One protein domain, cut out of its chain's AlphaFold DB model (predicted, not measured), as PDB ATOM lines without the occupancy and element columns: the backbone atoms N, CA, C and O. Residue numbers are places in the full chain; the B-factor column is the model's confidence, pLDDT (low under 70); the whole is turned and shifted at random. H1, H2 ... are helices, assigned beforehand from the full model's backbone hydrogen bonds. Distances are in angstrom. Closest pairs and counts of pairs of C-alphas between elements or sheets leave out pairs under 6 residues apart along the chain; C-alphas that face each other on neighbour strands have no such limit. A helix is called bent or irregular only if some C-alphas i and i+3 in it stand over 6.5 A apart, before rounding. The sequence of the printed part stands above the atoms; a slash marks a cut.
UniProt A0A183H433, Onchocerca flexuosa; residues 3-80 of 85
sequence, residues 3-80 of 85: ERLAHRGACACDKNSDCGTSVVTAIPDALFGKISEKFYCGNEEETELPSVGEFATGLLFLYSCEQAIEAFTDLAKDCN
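This is residues 3 to 80 of the 85 residues of a protein of Onchocerca flexuosa (UniProt A0A183H433). With little regular structure, the domain is an open, elongated run of loops: H3 and the shorter H2 lie at one end, joined by the wide loop of residues 37 to 64, and residues 9 to 28 lead from small H1 at the other end to H2. The 78 printed residues have three named helices, H1, H2, H3 in order, and no named strand; the class is all helix, with 28 residues in named elements. The whole is only just extended, close to loose, with a radius of gyration of the C-alphas of 17.5 A and spans of 46 by 29 by 26 A.

H3, residues 65 to 78, is apart from H2, residues 29 to 36, and from H1, residues 3 to 8. H1 and H2 are apart too. Every O i to N i+4 pair is within hydrogen-bond range in H3, against 3 of 4 in H2 and 0 of 2 in H1, where 1 of 3 O i to N i+3 pairs is.

H3 measures 20.1 A, from C-alpha 65 at (-7.094, 29.215, -29.504) to C-alpha 78 at (-0.312, 14.861, -41.800). H2 measures 10.6 A. H1, 10.2 A, begins at (-27.292, 13.149, -10.192) and is irregular, with C-alphas 4 and 7 7.5 A apart.

The two farthest C-alphas, of His 7 and Glu 45, are 47.4 A apart. The printed part has no cut; both links are long. Residues 36 to 47 have pLDDT under 70.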
ATOM      1  N   GLU A   3     -26.876  12.608 -11.503       91.00
ATOM      2  CA  GLU A   3     -27.292  13.149 -10.192       91.00
ATOM      3  C   GLU A   3     -27.468  12.074  -9.104       91.00
ATOM      4  O   GLU A   3     -27.198  12.307  -7.929       91.00
ATOM      5  N   ARG A   4     -27.877  10.855  -9.482       94.75
ATOM      6  CA  ARG A   4     -28.063   9.740  -8.538       94.75
ATOM      7  C   ARG A   4     -26.743   9.078  -8.136       94.75
ATOM      8  O   ARG A   4     -26.745   8.232  -7.249       94.75
ATOM      9  N   LEU A   5     -25.636   9.441  -8.781       93.19
ATOM     10  CA  LEU A   5     -24.295   8.915  -8.530       93.19
ATOM     11  C   LEU A   5     -23.428   9.872  -7.700       93.19
ATOM     12  O   LEU A   5     -22.288   9.527  -7.419       93.19
ATOM     13  N   ALA A   6     -23.961  11.017  -7.255       90.06
ATOM     14  CA  ALA A   6     -23.210  12.013  -6.481       90.06
ATOM     15  C   ALA A   6     -22.532  11.426  -5.224       90.06
ATOM     16  O   ALA A   6     -21.418  11.796  -4.881       90.06
ATOM     17  N   HIS A   7     -23.157  10.432  -4.585       92.94
ATOM     18  CA  HIS A   7     -22.604   9.725  -3.422       92.94
ATOM     19  C   HIS A   7     -21.402   8.809  -3.739       92.94
ATOM     20  O   HIS A   7     -20.845   8.201  -2.828       92.94
ATOM     21  N   ARG A   8     -21.035   8.650  -5.019       94.56
ATOM     22  CA  ARG A   8     -19.910   7.820  -5.487       94.56
ATOM     23  C   ARG A   8     -18.720   8.645  -5.990       94.56
ATOM     24  O   ARG A   8     -17.722   8.048  -6.382       94.56
ATOM     25  N   GLY A   9     -18.842   9.972  -6.029       90.19
ATOM     26  CA  GLY A   9     -17.781  10.886  -6.449       90.19
ATOM     27  C   GLY A   9     -16.995  11.449  -5.266       90.19
ATOM     28  O   GLY A   9     -17.443  11.388  -4.122       90.19
ATOM     29  N   ALA A  10     -15.824  12.009  -5.555       92.00
ATOM     30  CA  ALA A  10     -15.072  12.828  -4.613       92.00
ATOM     31  C   ALA A  10     -15.234  14.309  -4.976       92.00
ATOM     32  O   ALA A  10     -15.271  14.662  -6.157       92.00
ATOM     33  N   CYS A  11     -15.313  15.156  -3.950       92.75
ATOM     34  CA  CYS A  11     -15.408  16.605  -4.087       92.75
ATOM     35  C   CYS A  11     -14.124  17.277  -3.599       92.75
ATOM     36  O   CYS A  11     -13.406  16.724  -2.759       92.75
ATOM     37  N   ALA A  12     -13.852  18.484  -4.092       93.38
ATOM     38  CA  ALA A  12     -12.857  19.356  -3.482       93.38
ATOM     39  C   ALA A  12     -13.347  19.868  -2.110       93.38
ATOM     40  O   ALA A  12     -14.425  19.519  -1.629       93.38
ATOM     41  N   CYS A  13     -12.554  20.728  -1.468       95.31
ATOM     42  CA  CYS A  13     -12.932  21.346  -0.191       95.31
ATOM     43  C   CYS A  13     -14.017  22.433  -0.328       95.31
ATOM     44  O   CYS A  13     -14.534  22.906   0.685       95.31
ATOM     45  N   ASP A  14     -14.344  22.856  -1.552       94.06
ATOM     46  CA  ASP A  14     -15.446  23.774  -1.840       94.06
ATOM     47  C   ASP A  14     -16.710  23.020  -2.302       94.06
ATOM     48  O   ASP A  14     -16.694  21.815  -2.535       94.06
ATOM     49  N   LYS A  15     -17.842  23.727  -2.388       87.75
ATOM     50  CA  LYS A  15     -19.144  23.117  -2.718       87.75
ATOM     51  C   LYS A  15     -19.386  22.919  -4.219       87.75
ATOM     52  O   LYS A  15     -20.395  22.318  -4.574       87.75
ATOM     53  N   ASN A  16     -18.523  23.459  -5.072       91.56
ATOM     54  CA  ASN A  16     -18.756  23.617  -6.506       91.56
ATOM     55  C   ASN A  16     -17.792  22.790  -7.370       91.56
ATOM     56  O   ASN A  16     -18.070  22.610  -8.553       91.56
ATOM     57  N   SER A  17     -16.689  22.298  -6.806       91.69
ATOM     58  CA  SER A  17     -15.679  21.532  -7.535       91.69
ATOM     59  C   SER A  17     -15.704  20.055  -7.138       91.69
ATOM     60  O   SER A  17     -15.687  19.706  -5.955       91.69
ATOM     61  N   ASP A  18     -15.679  19.177  -8.135       90.50
ATOM     62  CA  ASP A  18     -15.554  17.731  -7.965       90.50
ATOM     63  C   ASP A  18     -14.392  17.159  -8.793       90.50
ATOM     64  O   ASP A  18     -13.702  17.883  -9.512       90.50
ATOM     65  N   CYS A  19     -14.118  15.859  -8.658       91.19
ATOM     66  CA  CYS A  19     -13.080  15.182  -9.448       91.19
ATOM     67  C   CYS A  19     -13.414  15.045 -10.948       91.19
ATOM     68  O   CYS A  19     -12.617  14.470 -11.692       91.19
ATOM     69  N   GLY A  20     -14.555  15.562 -11.397       90.62
ATOM     70  CA  GLY A  20     -15.000  15.542 -12.778       90.62
ATOM     71  C   GLY A  20     -16.159  14.579 -13.017       90.62
ATOM     72  O   GLY A  20     -16.222  13.471 -12.483       90.62
ATOM     73  N   THR A  21     -17.055  15.004 -13.902       93.12
ATOM     74  CA  THR A  21     -18.156  14.208 -14.444       93.12
ATOM     75  C   THR A  21     -18.246  14.467 -15.947       93.12
ATOM     76  O   THR A  21     -18.042  15.594 -16.395       93.12
ATOM     77  N   SER A  22     -18.568  13.448 -16.743       91.69
ATOM     78  CA  SER A  22     -18.744  13.596 -18.191       91.69
ATOM     79  C   SER A  22     -19.914  12.767 -18.721       91.69
ATOM     80  O   SER A  22     -20.403  11.837 -18.073       91.69
ATOM     81  N   VAL A  23     -20.376  13.128 -19.917       94.88
ATOM     82  CA  VAL A  23     -21.316  12.343 -20.717       94.88
ATOM     83  C   VAL A  23     -20.741  12.211 -22.120       94.88
ATOM     84  O   VAL A  23     -20.237  13.179 -22.680       94.88
ATOM     85  N   VAL A  24     -20.805  11.005 -22.675       94.56
ATOM     86  CA  VAL A  24     -20.416  10.741 -24.061       94.56
ATOM     87  C   VAL A  24     -21.689  10.443 -24.837       94.56
ATOM     88  O   VAL A  24     -22.464   9.566 -24.451       94.56
ATOM     89  N   THR A  25     -21.920  11.192 -25.910       93.88
ATOM     90  CA  THR A  25     -23.059  11.005 -26.816       93.88
ATOM     91  C   THR A  25     -22.566  10.812 -28.243       93.88
ATOM     92  O   THR A  25     -21.383  10.979 -28.533       93.88
ATOM     93  N   ALA A  26     -23.484  10.486 -29.153       94.00
ATOM     94  CA  ALA A  26     -23.212  10.611 -30.578       94.00
ATOM     95  C   ALA A  26     -22.944  12.079 -30.947       94.00
ATOM     96  O   ALA A  26     -23.346  12.991 -30.213       94.00
ATOM     97  N   ILE A  27     -22.296  12.285 -32.094       91.94
ATOM     98  CA  ILE A  27     -22.079  13.609 -32.675       91.94
ATOM     99  C   ILE A  27     -23.453  14.251 -32.945       91.94
ATOM    100  O   ILE A  27     -24.258  13.664 -33.673       91.94
ATOM    101  N   PRO A  28     -23.764  15.422 -32.361       91.50
ATOM    102  CA  PRO A  28     -25.046  16.092 -32.559       91.50
ATOM    103  C   PRO A  28     -25.103  16.813 -33.918       91.50
ATOM    104  O   PRO A  28     -25.059  18.037 -33.982       91.50
ATOM    105  N   ASP A  29     -25.232  16.051 -35.003       88.38
ATOM    106  CA  ASP A  29     -25.277  16.528 -36.397       88.38
ATOM    107  C   ASP A  29     -26.204  17.745 -36.614       88.38
ATOM    108  O   ASP A  29     -25.764  18.814 -37.033       88.38
ATOM    109  N   ALA A  30     -27.465  17.646 -36.180       88.56
ATOM    110  CA  ALA A  30     -28.445  18.728 -36.315       88.56
ATOM    111  C   ALA A  30     -28.095  20.007 -35.527       88.56
ATOM    112  O   ALA A  30     -28.630  21.080 -35.819       88.56
ATOM    113  N   LEU A  31     -27.257  19.906 -34.489       88.44
ATOM    114  CA  LEU A  31     -26.739  21.074 -33.777       88.44
ATOM    115  C   LEU A  31     -25.605  21.710 -34.582       88.44
ATOM    116  O   LEU A  31     -25.618  22.924 -34.760       88.44
ATOM    117  N   PHE A  32     -24.672  20.903 -35.094       85.44
ATOM    118  CA  PHE A  32     -23.561  21.397 -35.905       85.44
ATOM    119  C   PHE A  32     -24.036  22.079 -37.184       85.44
ATOM    120  O   PHE A  32     -23.560  23.175 -37.452       85.44
ATOM    121  N   GLY A  33     -25.046  21.538 -37.873       82.50
ATOM    122  CA  GLY A  33     -25.632  22.194 -39.048       82.50
ATOM    123  C   GLY A  33     -26.220  23.584 -38.759       82.50
ATOM    124  O   GLY A  33     -26.163  24.468 -39.601       82.50
ATOM    125  N   LYS A  34     -26.733  23.829 -37.544       82.06
ATOM    126  CA  LYS A  34     -27.218  25.165 -37.132       82.06
ATOM    127  C   LYS A  34     -26.099  26.104 -36.686       82.06
ATOM    128  O   LYS A  34     -26.287  27.319 -36.677       82.06
ATOM    129  N   ILE A  35     -24.990  25.551 -36.197       78.44
ATOM    130  CA  ILE A  35     -23.838  26.323 -35.717       78.44
ATOM    131  C   ILE A  35     -22.966  26.754 -36.894       78.44
ATOM    132  O   ILE A  35     -22.522  27.900 -36.893       78.44
ATOM    133  N   SER A  36     -22.781  25.898 -37.904       68.94
ATOM    134  CA  SER A  36     -22.057  26.233 -39.136       68.94
ATOM    135  C   SER A  36     -22.659  27.441 -39.859       68.94
ATOM    136  O   SER A  36     -21.930  28.208 -40.468       68.94
ATOM    137  N   GLU A  37     -23.966  27.676 -39.710       62.12
ATOM    138  CA  GLU A  37     -24.656  28.872 -40.222       62.12
ATOM    139  C   GLU A  37     -24.391  30.158 -39.406       62.12
ATOM    140  O   GLU A  37     -24.744  31.249 -39.852       62.12
ATOM    141  N   LYS A  38     -23.856  30.070 -38.176       56.56
ATOM    142  CA  LYS A  38     -23.855  31.196 -37.215       56.56
ATOM    143  C   LYS A  38     -22.534  31.523 -36.531       56.56
ATOM    144  O   LYS A  38     -22.414  32.633 -36.016       56.56
ATOM    145  N   PHE A  39     -21.591  30.593 -36.428       52.34
ATOM    146  CA  PHE A  39     -20.407  30.781 -35.594       52.34
ATOM    147  C   PHE A  39     -19.198  30.065 -36.177       52.34
ATOM    148  O   PHE A  39     -19.089  28.850 -36.043       52.34
ATOM    149  N   TYR A  40     -18.236  30.844 -36.669       52.75
ATOM    150  CA  TYR A  40     -16.838  30.447 -36.618       52.75
ATOM    151  C   TYR A  40     -15.960  31.558 -36.063       52.75
ATOM    152  O   TYR A  40     -16.104  32.743 -36.359       52.75
ATOM    153  N   CYS A  41     -15.052  31.134 -35.190       45.22
ATOM    154  CA  CYS A  41     -14.030  31.954 -34.574       45.22
ATOM    155  C   CYS A  41     -12.898  32.156 -35.591       45.22
ATOM    156  O   CYS A  41     -11.822  31.598 -35.422       45.22
ATOM    157  N   GLY A  42     -13.147  32.918 -36.661       48.75
ATOM    158  CA  GLY A  42     -12.067  33.401 -37.526       48.75
ATOM    159  C   GLY A  42     -12.354  33.500 -39.019       48.75
ATOM    160  O   GLY A  42     -11.645  34.255 -39.672       48.75
ATOM    161  N   ASN A  43     -13.370  32.825 -39.562       50.91
ATOM    162  CA  ASN A  43     -13.682  32.901 -40.993       50.91
ATOM    163  C   ASN A  43     -15.181  33.135 -41.217       50.91
ATOM    164  O   ASN A  43     -16.019  32.438 -40.653       50.91
ATOM    165  N   GLU A  44     -15.497  34.141 -42.033       51.12
ATOM    166  CA  GLU A  44     -16.859  34.529 -42.436       51.12
ATOM    167  C   GLU A  44     -17.414  33.656 -43.579       51.12
ATOM    168  O   GLU A  44     -18.470  33.957 -44.131       51.12
ATOM    169  N   GLU A  45     -16.706  32.595 -43.972       56.16
ATOM    170  CA  GLU A  45     -17.137  31.726 -45.064       56.16
ATOM    171  C   GLU A  45     -18.135  30.676 -44.561       56.16
ATOM    172  O   GLU A  45     -17.826  29.845 -43.703       56.16
ATOM    173  N   GLU A  46     -19.346  30.717 -45.124       58.00
ATOM    174  CA  GLU A  46     -20.341  29.655 -44.993       58.00
ATOM    175  C   GLU A  46     -19.704  28.327 -45.412       58.00
ATOM    176  O   GLU A  46     -19.412  28.096 -46.584       58.00
ATOM    177  N   THR A  47     -19.465  27.453 -44.437       65.56
ATOM    178  CA  THR A  47     -18.922  26.119 -44.692       65.56
ATOM    179  C   THR A  47     -20.043  25.101 -44.534       65.56
ATOM    180  O   THR A  47     -20.633  24.976 -43.458       65.56
ATOM    181  N   GLU A  48     -20.361  24.380 -45.611       75.44
ATOM    182  CA  GLU A  48     -21.340  23.291 -45.574       75.44
ATOM    183  C   GLU A  48     -20.785  22.106 -44.769       75.44
ATOM    184  O   GLU A  48     -19.658  21.653 -44.982       75.44
ATOM    185  N   LEU A  49     -21.585  21.589 -43.832       83.81
ATOM    186  CA  LEU A  49     -21.222  20.407 -43.056       83.81
ATOM    187  C   LEU A  49     -21.311  19.154 -43.954       83.81
ATOM    188  O   LEU A  49     -22.353  18.949 -44.583       83.81
ATOM    189  N   PRO A  50     -20.270  18.296 -44.012       87.94
ATOM    190  CA  PRO A  50     -20.329  17.043 -44.764       87.94
ATOM    191  C   PRO A  50     -21.430  16.105 -44.259       87.94
ATOM    192  O   PRO A  50     -21.932  16.249 -43.143       87.94
ATOM    193  N   SER A  51     -21.787  15.099 -45.060       89.12
ATOM    194  CA  SER A  51     -22.844  14.165 -44.674       89.12
ATOM    195  C   SER A  51     -22.437  13.284 -43.485       89.12
ATOM    196  O   SER A  51     -21.257  13.094 -43.178       89.12
ATOM    197  N   VAL A  52     -23.428  12.728 -42.779       88.88
ATOM    198  CA  VAL A  52     -23.185  11.851 -41.625       88.88
ATOM    199  C   VAL A  52     -22.278  10.682 -42.029       88.88
ATOM    200  O   VAL A  52     -22.630   9.876 -42.884       88.88
ATOM    201  N   GLY A  53     -21.132  10.567 -41.355       90.12
ATOM    202  CA  GLY A  53     -20.105   9.558 -41.637       90.12
ATOM    203  C   GLY A  53     -18.905  10.080 -42.431       90.12
ATOM    204  O   GLY A  53     -17.882   9.402 -42.470       90.12
ATOM    205  N   GLU A  54     -18.995  11.285 -42.997       90.88
ATOM    206  CA  GLU A  54     -17.898  11.947 -43.721       90.88
ATOM    207  C   GLU A  54     -17.191  13.023 -42.888       90.88
ATOM    208  O   GLU A  54     -16.145  13.526 -43.290       90.88
ATOM    209  N   PHE A  55     -17.724  13.357 -41.710       90.25
ATOM    210  CA  PHE A  55     -17.094  14.283 -40.776       90.25
ATOM    211  C   PHE A  55     -16.935  13.680 -39.381       90.25
ATOM    212  O   PHE A  55     -17.639  12.753 -38.971       90.25
ATOM    213  N   ALA A  56     -15.992  14.251 -38.637       91.19
ATOM    214  CA  ALA A  56     -15.725  13.930 -37.246       91.19
ATOM    215  C   ALA A  56     -15.576  15.221 -36.438       91.19
ATOM    216  O   ALA A  56     -15.283  16.284 -36.983       91.19
ATOM    217  N   THR A  57     -15.762  15.122 -35.125       90.25
ATOM    218  CA  THR A  57     -15.653  16.263 -34.210       90.25
ATOM    219  C   THR A  57     -14.702  15.939 -33.072       90.25
ATOM    220  O   THR A  57     -14.776  14.849 -32.502       90.25
ATOM    221  N   GLY A  58     -13.853  16.897 -32.705       88.75
ATOM    222  CA  GLY A  58     -12.973  16.821 -31.541       88.75
ATOM    223  C   GLY A  58     -13.327  17.891 -30.514       88.75
ATOM    224  O   GLY A  58     -13.674  19.011 -30.878       88.75
ATOM    225  N   LEU A  59     -13.227  17.552 -29.228       88.94
ATOM    226  CA  LEU A  59     -13.338  18.514 -28.134       88.94
ATOM    227  C   LEU A  59     -11.943  18.741 -27.546       88.94
ATOM    228  O   LEU A  59     -11.356  17.827 -26.969       88.94
ATOM    229  N   LEU A  60     -11.412  19.950 -27.718       86.62
ATOM    230  CA  LEU A  60     -10.068  20.326 -27.286       86.62
ATOM    231  C   LEU A  60     -10.153  21.249 -26.065       86.62
ATOM    232  O   LEU A  60     -10.887  22.235 -26.075       86.62
ATOM    233  N   PHE A  61      -9.385  20.947 -25.017       88.12
ATOM    234  CA  PHE A  61      -9.198  21.847 -23.877       88.12
ATOM    235  C   PHE A  61      -7.911  22.635 -24.065       88.12
ATOM    236  O   PHE A  61      -6.819  22.068 -24.047       88.12
ATOM    237  N   LEU A  62      -8.056  23.942 -24.273       85.06
ATOM    238  CA  LEU A  62      -6.985  24.823 -24.717       85.06
ATOM    239  C   LEU A  62      -6.813  25.994 -23.753       85.06
ATOM    240  O   LEU A  62      -7.782  26.471 -23.164       85.06
ATOM    241  N   TYR A  63      -5.576  26.472 -23.624       79.56
ATOM    242  CA  TYR A  63      -5.273  27.712 -22.906       79.56
ATOM    243  C   TYR A  63      -5.423  28.947 -23.816       79.56
ATOM    244  O   TYR A  63      -5.883  29.992 -23.362       79.56
ATOM    245  N   SER A  64      -5.081  28.820 -25.105       80.94
ATOM    246  CA  SER A  64      -5.326  29.816 -26.156       80.94
ATOM    247  C   SER A  64      -5.737  29.127 -27.464       80.94
ATOM    248  O   SER A  64      -5.320  28.002 -27.738       80.94
ATOM    249  N   CYS A  65      -6.573  29.794 -28.264       78.19
ATOM    250  CA  CYS A  65      -7.094  29.215 -29.504       78.19
ATOM    251  C   CYS A  65      -6.075  29.247 -30.652       78.19
ATOM    252  O   CYS A  65      -5.964  28.266 -31.375       78.19
ATOM    253  N   GLU A  66      -5.311  30.330 -30.813       78.19
ATOM    254  CA  GLU A  66      -4.457  30.538 -32.000       78.19
ATOM    255  C   GLU A  66      -3.415  29.426 -32.197       78.19
ATOM    256  O   GLU A  66      -3.388  28.776 -33.238       78.19
ATOM    257  N   GLN A  67      -2.603  29.148 -31.172       79.81
ATOM    258  CA  GLN A  67      -1.549  28.124 -31.249       79.81
ATOM    259  C   GLN A  67      -2.117  26.715 -31.427       79.81
ATOM    260  O   GLN A  67      -1.498  25.851 -32.046       79.81
ATOM    261  N   ALA A  68      -3.297  26.470 -30.865       84.12
ATOM    262  CA  ALA A  68      -3.947  25.178 -30.945       84.12
ATOM    263  C   ALA A  68      -4.520  24.907 -32.334       84.12
ATOM    264  O   ALA A  68      -4.419  23.781 -32.814       84.12
ATOM    265  N   ILE A  69      -5.093  25.928 -32.976       83.12
ATOM    266  CA  ILE A  69      -5.604  25.827 -34.345       83.12
ATOM    267  C   ILE A  69      -4.455  25.503 -35.295       83.12
ATOM    268  O   ILE A  69      -4.579  24.564 -36.076       83.12
ATOM    269  N   GLU A  70      -3.324  26.209 -35.196       85.56
ATOM    270  CA  GLU A  70      -2.146  25.947 -36.034       85.56
ATOM    271  C   GLU A  70      -1.632  24.512 -35.844       85.56
ATOM    272  O   GLU A  70      -1.595  23.732 -36.798       85.56
ATOM    273  N   ALA A  71      -1.346  24.120 -34.597       88.12
ATOM    274  CA  ALA A  71      -0.821  22.791 -34.290       88.12
ATOM    275  C   ALA A  71      -1.788  21.660 -34.687       88.12
ATOM    276  O   ALA A  71      -1.358  20.613 -35.178       88.12
ATOM    277  N   PHE A  72      -3.095  21.850 -34.486       90.56
ATOM    278  CA  PHE A  72      -4.100  20.863 -34.874       90.56
ATOM    279  C   PHE A  72      -4.268  20.783 -36.392       90.56
ATOM    280  O   PHE A  72      -4.411  19.688 -36.934       90.56
ATOM    281  N   THR A  73      -4.210  21.919 -37.084       89.25
ATOM    282  CA  THR A  73      -4.300  21.974 -38.546       89.25
ATOM    283  C   THR A  73      -3.129  21.244 -39.192       89.25
ATOM    284  O   THR A  73      -3.328  20.497 -40.149       89.25
ATOM    285  N   ASP A  74      -1.919  21.402 -38.662       91.56
ATOM    286  CA  ASP A  74      -0.749  20.688 -39.175       91.56
ATOM    287  C   ASP A  74      -0.843  19.179 -38.922       91.56
ATOM    288  O   ASP A  74      -0.634  18.389 -39.842       91.56
ATOM    289  N   LEU A  75      -1.298  18.771 -37.734       93.19
ATOM    290  CA  LEU A  75      -1.568  17.359 -37.445       93.19
ATOM    291  C   LEU A  75      -2.640  16.765 -38.376       93.19
ATOM    292  O   LEU A  75      -2.520  15.621 -38.823       93.19
ATOM    293  N   ALA A  76      -3.699  17.523 -38.669       92.88
ATOM    294  CA  ALA A  76      -4.765  17.092 -39.566       92.88
ATOM    295  C   ALA A  76      -4.243  16.884 -40.993       92.88
ATOM    296  O   ALA A  76      -4.543  15.851 -41.598       92.88
ATOM    297  N   LYS A  77      -3.401  17.797 -41.499       93.06
ATOM    298  CA  LYS A  77      -2.751  17.656 -42.814       93.06
ATOM    299  C   LYS A  77      -1.914  16.383 -42.894       93.06
ATOM    300  O   LYS A  77      -2.052  15.641 -43.866       93.06
ATOM    301  N   ASP A  78      -1.120  16.089 -41.864       96.06
ATOM    302  CA  ASP A  78      -0.312  14.861 -41.800       96.06
ATOM    303  C   ASP A  78      -1.180  13.589 -41.829       96.06
ATOM    304  O   ASP A  78      -0.757  12.536 -42.312       96.06
ATOM    305  N   CYS A  79      -2.425  13.694 -41.360       94.62
ATOM    306  CA  CYS A  79      -3.417  12.623 -41.385       94.62
ATOM    307  C   CYS A  79      -4.285  12.604 -42.659       94.62
ATOM    308  O   CYS A  79      -5.211  11.798 -42.738       94.62
ATOM    309  N   ASN A  80      -4.005  13.453 -43.657       93.31
ATOM    310  CA  ASN A  80      -4.849  13.681 -44.839       93.31
ATOM    311  C   ASN A  80      -6.301  14.066 -44.494       93.31
ATOM    312  O   ASN A  80      -7.243  13.662 -45.177       93.31
TER     313      ASN A  80